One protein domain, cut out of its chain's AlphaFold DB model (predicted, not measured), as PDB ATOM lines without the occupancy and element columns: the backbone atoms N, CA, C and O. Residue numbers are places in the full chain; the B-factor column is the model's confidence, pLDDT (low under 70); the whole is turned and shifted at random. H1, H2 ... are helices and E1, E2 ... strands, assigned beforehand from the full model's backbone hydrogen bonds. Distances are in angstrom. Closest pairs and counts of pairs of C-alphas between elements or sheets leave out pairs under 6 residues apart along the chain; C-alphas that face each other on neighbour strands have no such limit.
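This is residues 2 to 83 of the 352 residues of an uncharacterized protein of Epsilonproteobacteria bacterium (UniProt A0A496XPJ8). A small three-stranded sheet has the long helix H1 lying slantwise over one face, above E2 and E1, while H3, near H1, only grazes the sheet with its residues 47 to 50. H1 and the small helix H2 lie toward the two ends of the longest axis, and the last residues, 69 to 83, with no named element, fold back beside edge strand E3. The 82 printed residues hold four named helices and three named strands, in the order H1 H2 E1 E2 H3 H4 E3; the sheet order is E2 E1 E3, antiparallel throughout, and the class is mixed, helices and strands. The whole is compact, with a radius of gyration of the C-alphas of 12.1 A and spans of 36 by 25 by 22 A.

Start with H1, residues 2 to 14, on one face of the sheet of E1, residues 32 to 37, E2, residues 40 to 46, and E3, residues 65 to 68: two layers, a helix layer and a sheet layer. Its height over the sheet is 10.4 A, and on the local plane it stands at 43 degrees to E2; their closest C-alphas, those of Lys 13 and Ile 42, are 6.5 A apart. Next comes H2, residues 19 to 24, which is apart from H1 and only grazes the sheet with its residues 19 to 22. E1 and E2 form a hairpin, antiparallel at 152 degrees; look for N 35 and O 42, 2.8 A apart, within hydrogen-bond range. H3, residues 47 to 57, and H4, residues 59 to 62, are close but not clearly touching, with the C-alphas of Ser 54 and Ile 60 closest at 6.9 A. E1 and E3 are antiparallel at 161 degrees, with N 36 and O 65 at 2.8 A. E2, H3, H4 and E3 form a split strand-helix-strand unit, two strands running the same way with E1 between them, its crossover right-handed. In H1, H2 and H3 every O i to N i+4 pair is within hydrogen-bond range; H4 is too short for such a pair.

Find C-alpha 2 at (126.128, 128.532, 163.418); from there H1 runs 18.8 A to C-alpha 14. H2 spans 8.7 A, E1 16.7 A and E2 18.1 A. H3 runs 15.5 A from C-alpha 47 at (127.782, 103.522, 157.865), and H4 5.7 A. E3 covers 10.7 A and ends at C-alpha 68, (126.651, 102.603, 167.401). Beyond it, residues 75 to 76 pair antiparallel with residues 65 to 66 of E3.

The two C-alphas farthest apart, those of Thr 2 and Glu 26, are 36.6 A apart. The printed part has no cut, and no link between named elements is long. Mean pLDDT of the printed part is 94.2, and no printed residue is under 70.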
ATOM      1  N   THR A   2     127.364 129.141 162.877       82.56
ATOM      2  CA  THR A   2     126.128 128.532 163.418       82.56
ATOM      3  C   THR A   2     125.115 128.147 162.339       82.56
ATOM      4  O   THR A   2     124.636 127.022 162.327       82.56
ATOM      5  N   ASP A   3     124.900 129.017 161.352       90.56
ATOM      6  CA  ASP A   3     123.876 128.806 160.321       90.56
ATOM      7  C   ASP A   3     124.171 127.589 159.421       90.56
ATOM      8  O   ASP A   3     123.258 126.955 158.897       90.56
ATOM      9  N   GLN A   4     125.450 127.232 159.251       92.31
ATOM     10  CA  GLN A   4     125.841 126.032 158.502       92.31
ATOM     11  C   GLN A   4     125.579 124.757 159.306       92.31
ATOM     12  O   GLN A   4     125.188 123.746 158.726       92.31
ATOM     13  N   ILE A   5     125.763 124.809 160.627       92.56
ATOM     14  CA  ILE A   5     125.504 123.676 161.522       92.56
ATOM     15  C   ILE A   5     124.008 123.362 161.536       92.56
ATOM     16  O   ILE A   5     123.634 122.202 161.378       92.56
ATOM     17  N   ASP A   6     123.156 124.382 161.638       95.00
ATOM     18  CA  ASP A   6     121.703 124.197 161.620       95.00
ATOM     19  C   ASP A   6     121.226 123.586 160.296       95.00
ATOM     20  O   ASP A   6     120.441 122.636 160.304       95.00
ATOM     21  N   LEU A   7     121.780 124.038 159.163       95.06
ATOM     22  CA  LEU A   7     121.496 123.455 157.849       95.06
ATOM     23  C   LEU A   7     121.911 121.975 157.776       95.06
ATOM     24  O   LEU A   7     121.151 121.139 157.291       95.06
ATOM     25  N   ILE A   8     123.101 121.636 158.287       94.88
ATOM     26  CA  ILE A   8     123.592 120.250 158.347       94.88
ATOM     27  C   ILE A   8     122.675 119.389 159.223       94.88
ATOM     28  O   ILE A   8     122.396 118.240 158.879       94.88
ATOM     29  N   ILE A   9     122.204 119.930 160.348       95.94
ATOM     30  CA  ILE A   9     121.294 119.249 161.273       95.94
ATOM     31  C   ILE A   9     119.935 118.995 160.617       95.94
ATOM     32  O   ILE A   9     119.383 117.906 160.775       95.94
ATOM     33  N   GLU A  10     119.382 119.965 159.887       96.62
ATOM     34  CA  GLU A  10     118.129 119.790 159.146       96.62
ATOM     35  C   GLU A  10     118.260 118.741 158.039       96.62
ATOM     36  O   GLU A  10     117.407 117.859 157.933       96.62
ATOM     37  N   GLU A  11     119.350 118.776 157.272       96.00
ATOM     38  CA  GLU A  11     119.632 117.805 156.208       96.00
ATOM     39  C   GLU A  11     119.793 116.383 156.778       96.00
ATOM     40  O   GLU A  11     119.211 115.426 156.264       96.00
ATOM     41  N   LEU A  12     120.487 116.233 157.913       95.94
ATOM     42  CA  LEU A  12     120.592 114.952 158.617       95.94
ATOM     43  C   LEU A  12     119.238 114.457 159.136       95.94
ATOM     44  O   LEU A  12     118.952 113.268 159.028       95.94
ATOM     45  N   LYS A  13     118.388 115.342 159.672       96.75
ATOM     46  CA  LYS A  13     117.041 114.973 160.141       96.75
ATOM     47  C   LYS A  13     116.136 114.484 159.012       96.75
ATOM     48  O   LYS A  13     115.299 113.624 159.254       96.75
ATOM     49  N   GLN A  14     116.286 115.019 157.803       96.00
ATOM     50  CA  GLN A  14     115.494 114.583 156.647       96.00
ATOM     51  C   GLN A  14     115.872 113.174 156.179       96.00
ATOM     52  O   GLN A  14     115.014 112.446 155.688       96.00
ATOM     53  N   ASN A  15     117.128 112.774 156.382       95.56
ATOM     54  CA  ASN A  15     117.668 111.493 155.926       95.56
ATOM     55  C   ASN A  15     117.767 110.435 157.041       95.56
ATOM     56  O   ASN A  15     118.511 109.463 156.906       95.56
ATOM     57  N   THR A  16     117.059 110.608 158.163       96.62
ATOM     58  CA  THR A  16     117.008 109.582 159.217       96.62
ATOM     59  C   THR A  16     116.252 108.350 158.738       96.62
ATOM     60  O   THR A  16     115.159 108.470 158.181       96.62
ATOM     61  N   LEU A  17     116.797 107.165 159.011       95.50
ATOM     62  CA  LEU A  17     116.138 105.904 158.675       95.50
ATOM     63  C   LEU A  17     114.908 105.692 159.559       95.50
ATOM     64  O   LEU A  17     114.959 105.852 160.780       95.50
ATOM     65  N   THR A  18     113.800 105.299 158.935       96.56
ATOM     66  CA  THR A  18     112.581 104.917 159.651       96.56
ATOM     67  C   THR A  18     112.678 103.466 160.115       96.56
ATOM     68  O   THR A  18     113.402 102.657 159.531       96.56
ATOM     69  N   ILE A  19     111.927 103.112 161.159       94.88
ATOM     70  CA  ILE A  19     111.910 101.745 161.705       94.88
ATOM     71  C   ILE A  19     111.510 100.729 160.621       94.88
ATOM     72  O   ILE A  19     112.132  99.677 160.522       94.88
ATOM     73  N   GLU A  20     110.565 101.090 159.751       96.44
ATOM     74  CA  GLU A  20     110.119 100.258 158.626       96.44
ATOM     75  C   GLU A  20     111.275  99.936 157.669       96.44
ATOM     76  O   GLU A  20     111.512  98.773 157.360       96.44
ATOM     77  N   THR A  21     112.078 100.941 157.290       95.06
ATOM     78  CA  THR A  21     113.245 100.729 156.412       95.06
ATOM     79  C   THR A  21     114.351  99.895 157.058       95.06
ATOM     80  O   THR A  21     115.126  99.249 156.356       95.06
ATOM     81  N   ILE A  22     114.454  99.908 158.390       96.12
ATOM     82  CA  ILE A  22     115.442  99.111 159.129       96.12
ATOM     83  C   ILE A  22     115.032  97.639 159.140       96.12
ATOM     84  O   ILE A  22     115.882  96.771 158.945       96.12
ATOM     85  N   GLU A  23     113.743  97.368 159.354       95.94
ATOM     86  CA  GLU A  23     113.189  96.014 159.350       95.94
ATOM     87  C   GLU A  23     113.175  95.413 157.939       95.94
ATOM     88  O   GLU A  23     113.571  94.263 157.774       95.94
ATOM     89  N   GLU A  24     112.811  96.199 156.920       96.88
ATOM     90  CA  GLU A  24     112.774  95.759 155.518       96.88
ATOM     91  C   GLU A  24     114.157  95.354 154.986       96.88
ATOM     92  O   GLU A  24     114.281  94.370 154.262       96.88
ATOM     93  N   ASN A  25     115.208  96.082 155.374       95.38
ATOM     94  CA  ASN A  25     116.580  95.813 154.933       95.38
ATOM     95  C   ASN A  25     117.357  94.872 155.873       95.38
ATOM     96  O   ASN A  25     118.563  94.703 155.692       95.38
ATOM     97  N   GLU A  26     116.703  94.305 156.894       96.06
ATOM     98  CA  GLU A  26     117.315  93.428 157.906       96.06
ATOM     99  C   GLU A  26     118.613  94.001 158.519       96.06
ATOM    100  O   GLU A  26     119.576  93.281 158.811       96.06
ATOM    101  N   LEU A  27     118.662  95.323 158.724       95.81
ATOM    102  CA  LEU A  27     119.873  95.992 159.193       95.81
ATOM    103  C   LEU A  27     120.147  95.650 160.661       95.81
ATOM    104  O   LEU A  27     119.306  95.825 161.548       95.81
ATOM    105  N   LYS A  28     121.372  95.199 160.941       96.19
ATOM    106  CA  LYS A  28     121.816  94.925 162.308       96.19
ATOM    107  C   LYS A  28     121.990  96.225 163.080       96.19
ATOM    108  O   LYS A  28     122.465  97.228 162.557       96.19
ATOM    109  N   LYS A  29     121.701  96.177 164.381       94.94
ATOM    110  CA  LYS A  29     121.911  97.311 165.297       94.94
ATOM    111  C   LYS A  29     123.383  97.732 165.385       94.94
ATOM    112  O   LYS A  29     123.660  98.898 165.640       94.94
ATOM    113  N   GLU A  30     124.302  96.802 165.138       95.38
ATOM    114  CA  GLU A  30     125.751  97.035 165.067       95.38
ATOM    115  C   GLU A  30     126.155  97.981 163.917       95.38
ATOM    116  O   GLU A  30     127.135  98.716 164.038       95.38
ATOM    117  N   ASP A  31     125.374  98.011 162.833       95.25
ATOM    118  CA  ASP A  31     125.661  98.795 161.623       95.25
ATOM    119  C   ASP A  31     124.903 100.134 161.578       95.25
ATOM    120  O   ASP A  31     125.044 100.913 160.626       95.25
ATOM    121  N   LEU A  32     124.108 100.415 162.616       97.25
ATOM    122  CA  LEU A  32     123.331 101.639 162.768       97.25
ATOM    123  C   LEU A  32     124.014 102.602 163.737       97.25
ATOM    124  O   LEU A  32     124.390 102.243 164.858       97.25
ATOM    125  N   PHE A  33     124.115 103.856 163.314       97.75
ATOM    126  CA  PHE A  33     124.843 104.899 164.020       97.75
ATOM    127  C   PHE A  33     123.936 106.067 164.397       97.75
ATOM    128  O   PHE A  33     123.100 106.509 163.609       97.75
ATOM    129  N   GLU A  34     124.148 106.599 165.595       98.00
ATOM    130  CA  GLU A  34     123.614 107.887 166.030       98.00
ATOM    131  C   GLU A  34     124.733 108.925 165.993       98.00
ATOM    132  O   GLU A  34     125.876 108.654 166.372       98.00
ATOM    133  N   VAL A  35     124.388 110.131 165.561       97.62
ATOM    134  CA  VAL A  35     125.293 111.269 165.449       97.62
ATOM    135  C   VAL A  35     124.858 112.337 166.440       97.62
ATOM    136  O   VAL A  35     123.680 112.677 166.530       97.62
ATOM    137  N   LYS A  36     125.811 112.882 167.186       97.69
ATOM    138  CA  LYS A  36     125.612 113.997 168.101       97.69
ATOM    139  C   LYS A  36     126.433 115.186 167.627       97.69
ATOM    140  O   LYS A  36     127.662 115.121 167.582       97.69
ATOM    141  N   ILE A  37     125.728 116.264 167.309       96.31
ATOM    142  CA  ILE A  37     126.300 117.564 166.958       96.31
ATOM    143  C   ILE A  37     125.889 118.519 168.074       96.31
ATOM    144  O   ILE A  37     124.698 118.688 168.348       96.31
ATOM    145  N   ASP A  38     126.877 119.051 168.791       93.12
ATOM    146  CA  ASP A  38     126.699 119.825 170.022       93.12
ATOM    147  C   ASP A  38     125.862 119.090 171.087       93.12
ATOM    148  O   ASP A  38     126.363 118.245 171.835       93.12
ATOM    149  N   SER A  39     124.567 119.401 171.171       95.31
ATOM    150  CA  SER A  39     123.616 118.811 172.124       95.31
ATOM    151  C   SER A  39     122.474 118.049 171.454       95.31
ATOM    152  O   SER A  39     121.645 117.466 172.150       95.31
ATOM    153  N   ILE A  40     122.424 118.035 170.121       96.94
ATOM    154  CA  ILE A  40     121.346 117.417 169.354       96.94
ATOM    155  C   ILE A  40     121.815 116.040 168.895       96.94
ATOM    156  O   ILE A  40     122.874 115.903 168.286       96.94
ATOM    157  N   ILE A  41     121.019 115.019 169.207       97.62
ATOM    158  CA  ILE A  41     121.240 113.640 168.771       97.62
ATOM    159  C   ILE A  41     120.303 113.366 167.596       97.62
ATOM    160  O   ILE A  41     119.106 113.637 167.684       97.62
ATOM    161  N   ILE A  42     120.859 112.857 166.501       97.62
ATOM    162  CA  ILE A  42     120.158 112.564 165.252       97.62
ATOM    163  C   ILE A  42     120.549 111.151 164.814       97.62
ATOM    164  O   ILE A  42     121.706 110.752 164.938       97.62
ATOM    165  N   GLY A  43     119.595 110.390 164.299       95.88
ATOM    166  CA  GLY A  43     119.805 109.027 163.828       95.88
ATOM    167  C   GLY A  43     118.507 108.225 163.878       95.88
ATOM    168  O   GLY A  43     117.476 108.771 164.278       95.88
ATOM    169  N   PRO A  44     118.547 106.942 163.493       97.69
ATOM    170  CA  PRO A  44     119.733 106.173 163.095       97.69
ATOM    171  C   PRO A  44     120.138 106.369 161.619       97.69
ATOM    172  O   PRO A  44     119.308 106.677 160.765       97.69
ATOM    173  N   PHE A  45     121.422 106.146 161.323       97.81
ATOM    174  CA  PHE A  45     122.004 106.199 159.976       97.81
ATOM    175  C   PHE A  45     122.847 104.957 159.669       97.81
ATOM    176  O   PHE A  45     123.427 104.360 160.576       97.81
ATOM    177  N   THR A  46     122.981 104.607 158.388       97.00
ATOM    178  CA  THR A  46     123.932 103.578 157.943       97.00
ATOM    179  C   THR A  46     125.365 104.118 157.883       97.00
ATOM    180  O   THR A  46     125.599 105.312 157.661       97.00
ATOM    181  N   LYS A  47     126.347 103.216 158.027       94.94
ATOM    182  CA  LYS A  47     127.782 103.522 157.865       94.94
ATOM    183  C   LYS A  47     128.077 104.223 156.532       94.94
ATOM    184  O   LYS A  47     128.807 105.212 156.499       94.94
ATOM    185  N   GLU A  48     127.516 103.710 155.439       93.50
ATOM    186  CA  GLU A  48     127.771 104.194 154.076       93.50
ATOM    187  C   GLU A  48     127.261 105.622 153.862       93.50
ATOM    188  O   GLU A  48     127.977 106.472 153.320       93.50
ATOM    189  N   TYR A  49     126.053 105.910 154.356       95.88
ATOM    190  CA  TYR A  49     125.478 107.247 154.305       95.88
ATOM    191  C   TYR A  49     126.344 108.248 155.076       95.88
ATOM    192  O   TYR A  49     126.749 109.267 154.523       95.88
ATOM    193  N   LEU A  50     126.721 107.938 156.322       94.94
ATOM    194  CA  LEU A  50     127.558 108.844 157.113       94.94
ATOM    195  C   LEU A  50     128.952 109.044 156.512       94.94
ATOM    196  O   LEU A  50     129.474 110.156 156.561       94.94
ATOM    197  N   LYS A  51     129.546 108.005 155.912       93.00
ATOM    198  CA  LYS A  51     130.854 108.108 155.252       93.00
ATOM    199  C   LYS A  51     130.789 109.065 154.063       93.00
ATOM    200  O   LYS A  51     131.533 110.045 154.046       93.00
ATOM    201  N   SER A  52     129.848 108.848 153.141       91.62
ATOM    202  CA  SER A  52     129.653 109.729 151.978       91.62
ATOM    203  C   SER A  52     129.301 111.162 152.390       91.62
ATOM    204  O   SER A  52     129.881 112.121 151.882       91.62
ATOM    205  N   TYR A  53     128.427 111.326 153.382       94.19
ATOM    206  CA  TYR A  53     128.026 112.639 153.872       94.19
ATOM    207  C   TYR A  53     129.184 113.390 154.557       94.19
ATOM    208  O   TYR A  53     129.352 114.596 154.361       94.19
ATOM    209  N   SER A  54     130.045 112.678 155.296       92.19
ATOM    210  CA  SER A  54     131.233 113.266 155.933       92.19
ATOM    211  C   SER A  54     132.263 113.796 154.937       92.19
ATOM    212  O   SER A  54     132.972 114.752 155.251       92.19
ATOM    213  N   GLU A  55     132.342 113.198 153.745       87.44
ATOM    214  CA  GLU A  55     133.234 113.629 152.667       87.44
ATOM    215  C   GLU A  55     132.701 114.871 151.948       87.44
ATOM    216  O   GLU A  55     133.483 115.751 151.609       87.44
ATOM    217  N   VAL A  56     131.382 114.975 151.765       90.50
ATOM    218  CA  VAL A  56     130.757 116.102 151.055       90.50
ATOM    219  C   VAL A  56     130.712 117.373 151.905       90.50
ATOM    220  O   VAL A  56     130.903 118.468 151.382       90.50
ATOM    221  N   LYS A  57     130.422 117.249 153.206       88.38
ATOM    222  CA  LYS A  57     130.143 118.398 154.090       88.38
ATOM    223  C   LYS A  57     131.252 118.697 155.099       88.38
ATOM    224  O   LYS A  57     131.051 119.542 155.966       88.38
ATOM    225  N   SER A  58     132.385 117.995 155.020       84.88
ATOM    226  CA  SER A  58     133.495 118.105 155.977       84.88
ATOM    227  C   SER A  58     133.025 118.035 157.435       84.88
ATOM    228  O   SER A  58     133.394 118.851 158.273       84.88
ATOM    229  N   LEU A  59     132.214 117.022 157.772       84.88
ATOM    230  CA  LEU A  59     131.695 116.825 159.141       84.88
ATOM    231  C   LEU A  59     132.795 116.745 160.216       84.88
ATOM    232  O   LEU A  59     132.520 116.900 161.403       84.88
ATOM    233  N   ILE A  60     134.033 116.483 159.804       81.75
ATOM    234  CA  ILE A  60     135.210 116.390 160.669       81.75
ATOM    235  C   ILE A  60     135.462 117.717 161.408       81.75
ATOM    236  O   ILE A  60     135.905 117.683 162.556       81.75
ATOM    237  N   ASP A  61     135.087 118.851 160.814       85.12
ATOM    238  CA  ASP A  61     135.372 120.185 161.353       85.12
ATOM    239  C   ASP A  61     134.435 120.582 162.513       85.12
ATOM    240  O   ASP A  61     134.747 121.485 163.286       85.12
ATOM    241  N   TYR A  62     133.303 119.887 162.687       86.69
ATOM    242  CA  TYR A  62     132.215 120.292 163.595       86.69
ATOM    243  C   TYR A  62     132.144 119.489 164.906       86.69
ATOM    244  O   TYR A  62     131.066 119.316 165.469       86.69
ATOM    245  N   HIS A  63     133.273 118.951 165.393       90.25
ATOM    246  CA  HIS A  63     133.347 118.153 166.635       90.25
ATOM    247  C   HIS A  63     132.276 117.049 166.749       90.25
ATOM    248  O   HIS A  63     131.790 116.727 167.834       90.25
ATOM    249  N   VAL A  64     131.913 116.452 165.615       95.69
ATOM    250  CA  VAL A  64     130.824 115.483 165.531       95.69
ATOM    251  C   VAL A  64     131.189 114.213 166.294       95.69
ATOM    252  O   VAL A  64     132.227 113.591 166.043       95.69
ATOM    253  N   LEU A  65     130.318 113.815 167.219       97.31
ATOM    254  CA  LEU A  65     130.441 112.569 167.965       97.31
ATOM    255  C   LEU A  65     129.498 111.528 167.369       97.31
ATOM    256  O   LEU A  65     128.361 111.832 167.023       97.31
ATOM    257  N   VAL A  66     129.950 110.286 167.285       97.62
ATOM    258  CA  VAL A  66     129.175 109.162 166.766       97.62
ATOM    259  C   VAL A  66     129.230 108.006 167.749       97.62
ATOM    260  O   VAL A  66     130.227 107.803 168.446       97.62
ATOM    261  N   LYS A  67     128.146 107.242 167.814       97.50
ATOM    262  CA  LYS A  67     128.117 105.942 168.482       97.50
ATOM    263  C   LYS A  67     127.262 104.965 167.684       97.50
ATOM    264  O   LYS A  67     126.340 105.366 166.977       97.50
ATOM    265  N   THR A  68     127.537 103.682 167.847       97.62
ATOM    266  CA  THR A  68     126.651 102.603 167.401       97.62
ATOM    267  C   THR A  68     125.423 102.512 168.311       97.62
ATOM    268  O   THR A  68     125.537 102.796 169.502       97.62
ATOM    269  N   MET A  69     124.277 102.056 167.799       95.69
ATOM    270  CA  MET A  69     123.051 101.836 168.592       95.69
ATOM    271  C   MET A  69     123.250 100.899 169.797       95.69
ATOM    272  O   MET A  69     122.559 101.028 170.805       95.69
ATOM    273  N   GLU A  70     124.193  99.957 169.711       96.12
ATOM    274  CA  GLU A  70     124.537  99.050 170.817       96.12
ATOM    275  C   GLU A  70     125.538  99.646 171.812       96.12
ATOM    276  O   GLU A  70     125.608  99.221 172.968       96.12
ATOM    277  N   SER A  71     126.319 100.637 171.380       95.88
ATOM    278  CA  SER A  71     127.337 101.267 172.211       95.88
ATOM    279  C   SER A  71     126.745 102.420 173.014       95.88
ATOM    280  O   SER A  71     125.882 103.169 172.561       95.88
ATOM    281  N   ILE A  72     127.258 102.610 174.226       96.19
ATOM    282  CA  ILE A  72     126.924 103.762 175.078       96.19
ATOM    283  C   ILE A  72     127.955 104.888 174.882       96.19
ATOM    284  O   ILE A  72     127.700 106.047 175.210       96.19
ATOM    285  N   LEU A  73     129.131 104.556 174.340       97.00
ATOM    286  CA  LEU A  73     130.269 105.459 174.249       97.00
ATOM    287  C   LEU A  73     130.200 106.296 172.973       97.00
ATOM    288  O   LEU A  73     130.214 105.762 171.867       97.00
ATOM    289  N   TRP A  74     130.171 107.613 173.157       97.62
ATOM    290  CA  TRP A  74     130.320 108.595 172.090       97.62
ATOM    291  C   TRP A  74     131.795 108.775 171.754       97.62
ATOM    292  O   TRP A  74     132.599 109.084 172.633       97.62
ATOM    293  N   VAL A  75     132.138 108.606 170.482       96.75
ATOM    294  CA  VAL A  75     133.506 108.726 169.973       96.75
ATOM    295  C   VAL A  75     133.512 109.777 168.864       96.75
ATOM    296  O   VAL A  75     132.578 109.804 168.065       96.75
ATOM    297  N   PRO A  76     134.518 110.665 168.778       95.88
ATOM    298  CA  PRO A  76     134.641 111.574 167.642       95.88
ATOM    299  C   PRO A  76     134.625 110.816 166.312       95.88
ATOM    300  O   PRO A  76     135.274 109.776 166.194       95.88
ATOM    301  N   LEU A  77     133.918 111.343 165.307       94.06
ATOM    302  CA  LEU A  77     133.713 110.678 164.012       94.06
ATOM    303  C   LEU A  77     135.031 110.160 163.407       94.06
ATOM    304  O   LEU A  77     135.108 109.010 162.997       94.06
ATOM    305  N   HIS A  78     136.087 110.976 163.425       89.31
ATOM    306  CA  HIS A  78     137.402 110.636 162.867       89.31
ATOM    307  C   HIS A  78     138.200 109.602 163.685       89.31
ATOM    308  O   HIS A  78     139.189 109.073 163.191       89.31
ATOM    309  N   GLN A  79     137.811 109.328 164.934       91.06
ATOM    310  CA  GLN A  79     138.453 108.320 165.791       91.06
ATOM    311  C   GLN A  79     137.717 106.981 165.762       91.06
ATOM    312  O   GLN A  79     138.233 105.977 166.253       91.06
ATOM    313  N   HIS A  80     136.494 106.959 165.237       92.62
ATOM    314  CA  HIS A  80     135.700 105.749 165.201       92.62
ATOM    315  C   HIS A  80     136.250 104.795 164.122       92.62
ATOM    316  O   HIS A  80     136.328 105.198 162.962       92.62
ATOM    317  N   PRO A  81     136.564 103.519 164.438       88.94
ATOM    318  CA  PRO A  81     137.205 102.593 163.495       88.94
ATOM    319  C   PRO A  81     136.460 102.439 162.165       88.94
ATOM    320  O   PRO A  81     137.073 102.391 161.107       88.94
ATOM    321  N   SER A  82     135.124 102.430 162.202       89.50
ATOM    322  CA  SER A  82     134.287 102.344 160.995       89.50
ATOM    323  C   SER A  82     134.406 103.556 160.059       89.50
ATOM    324  O   SER A  82     134.099 103.441 158.876       89.50
ATOM    325  N   PHE A  83     134.809 104.717 160.570       88.88
ATOM    326  CA  PHE A  83     134.889 105.971 159.815       88.88
ATOM    327  C   PHE A  83     136.326 106.424 159.586       88.88
ATOM    328  O   PHE A  83     136.552 107.485 159.000       88.88
TER     329      PHE A  83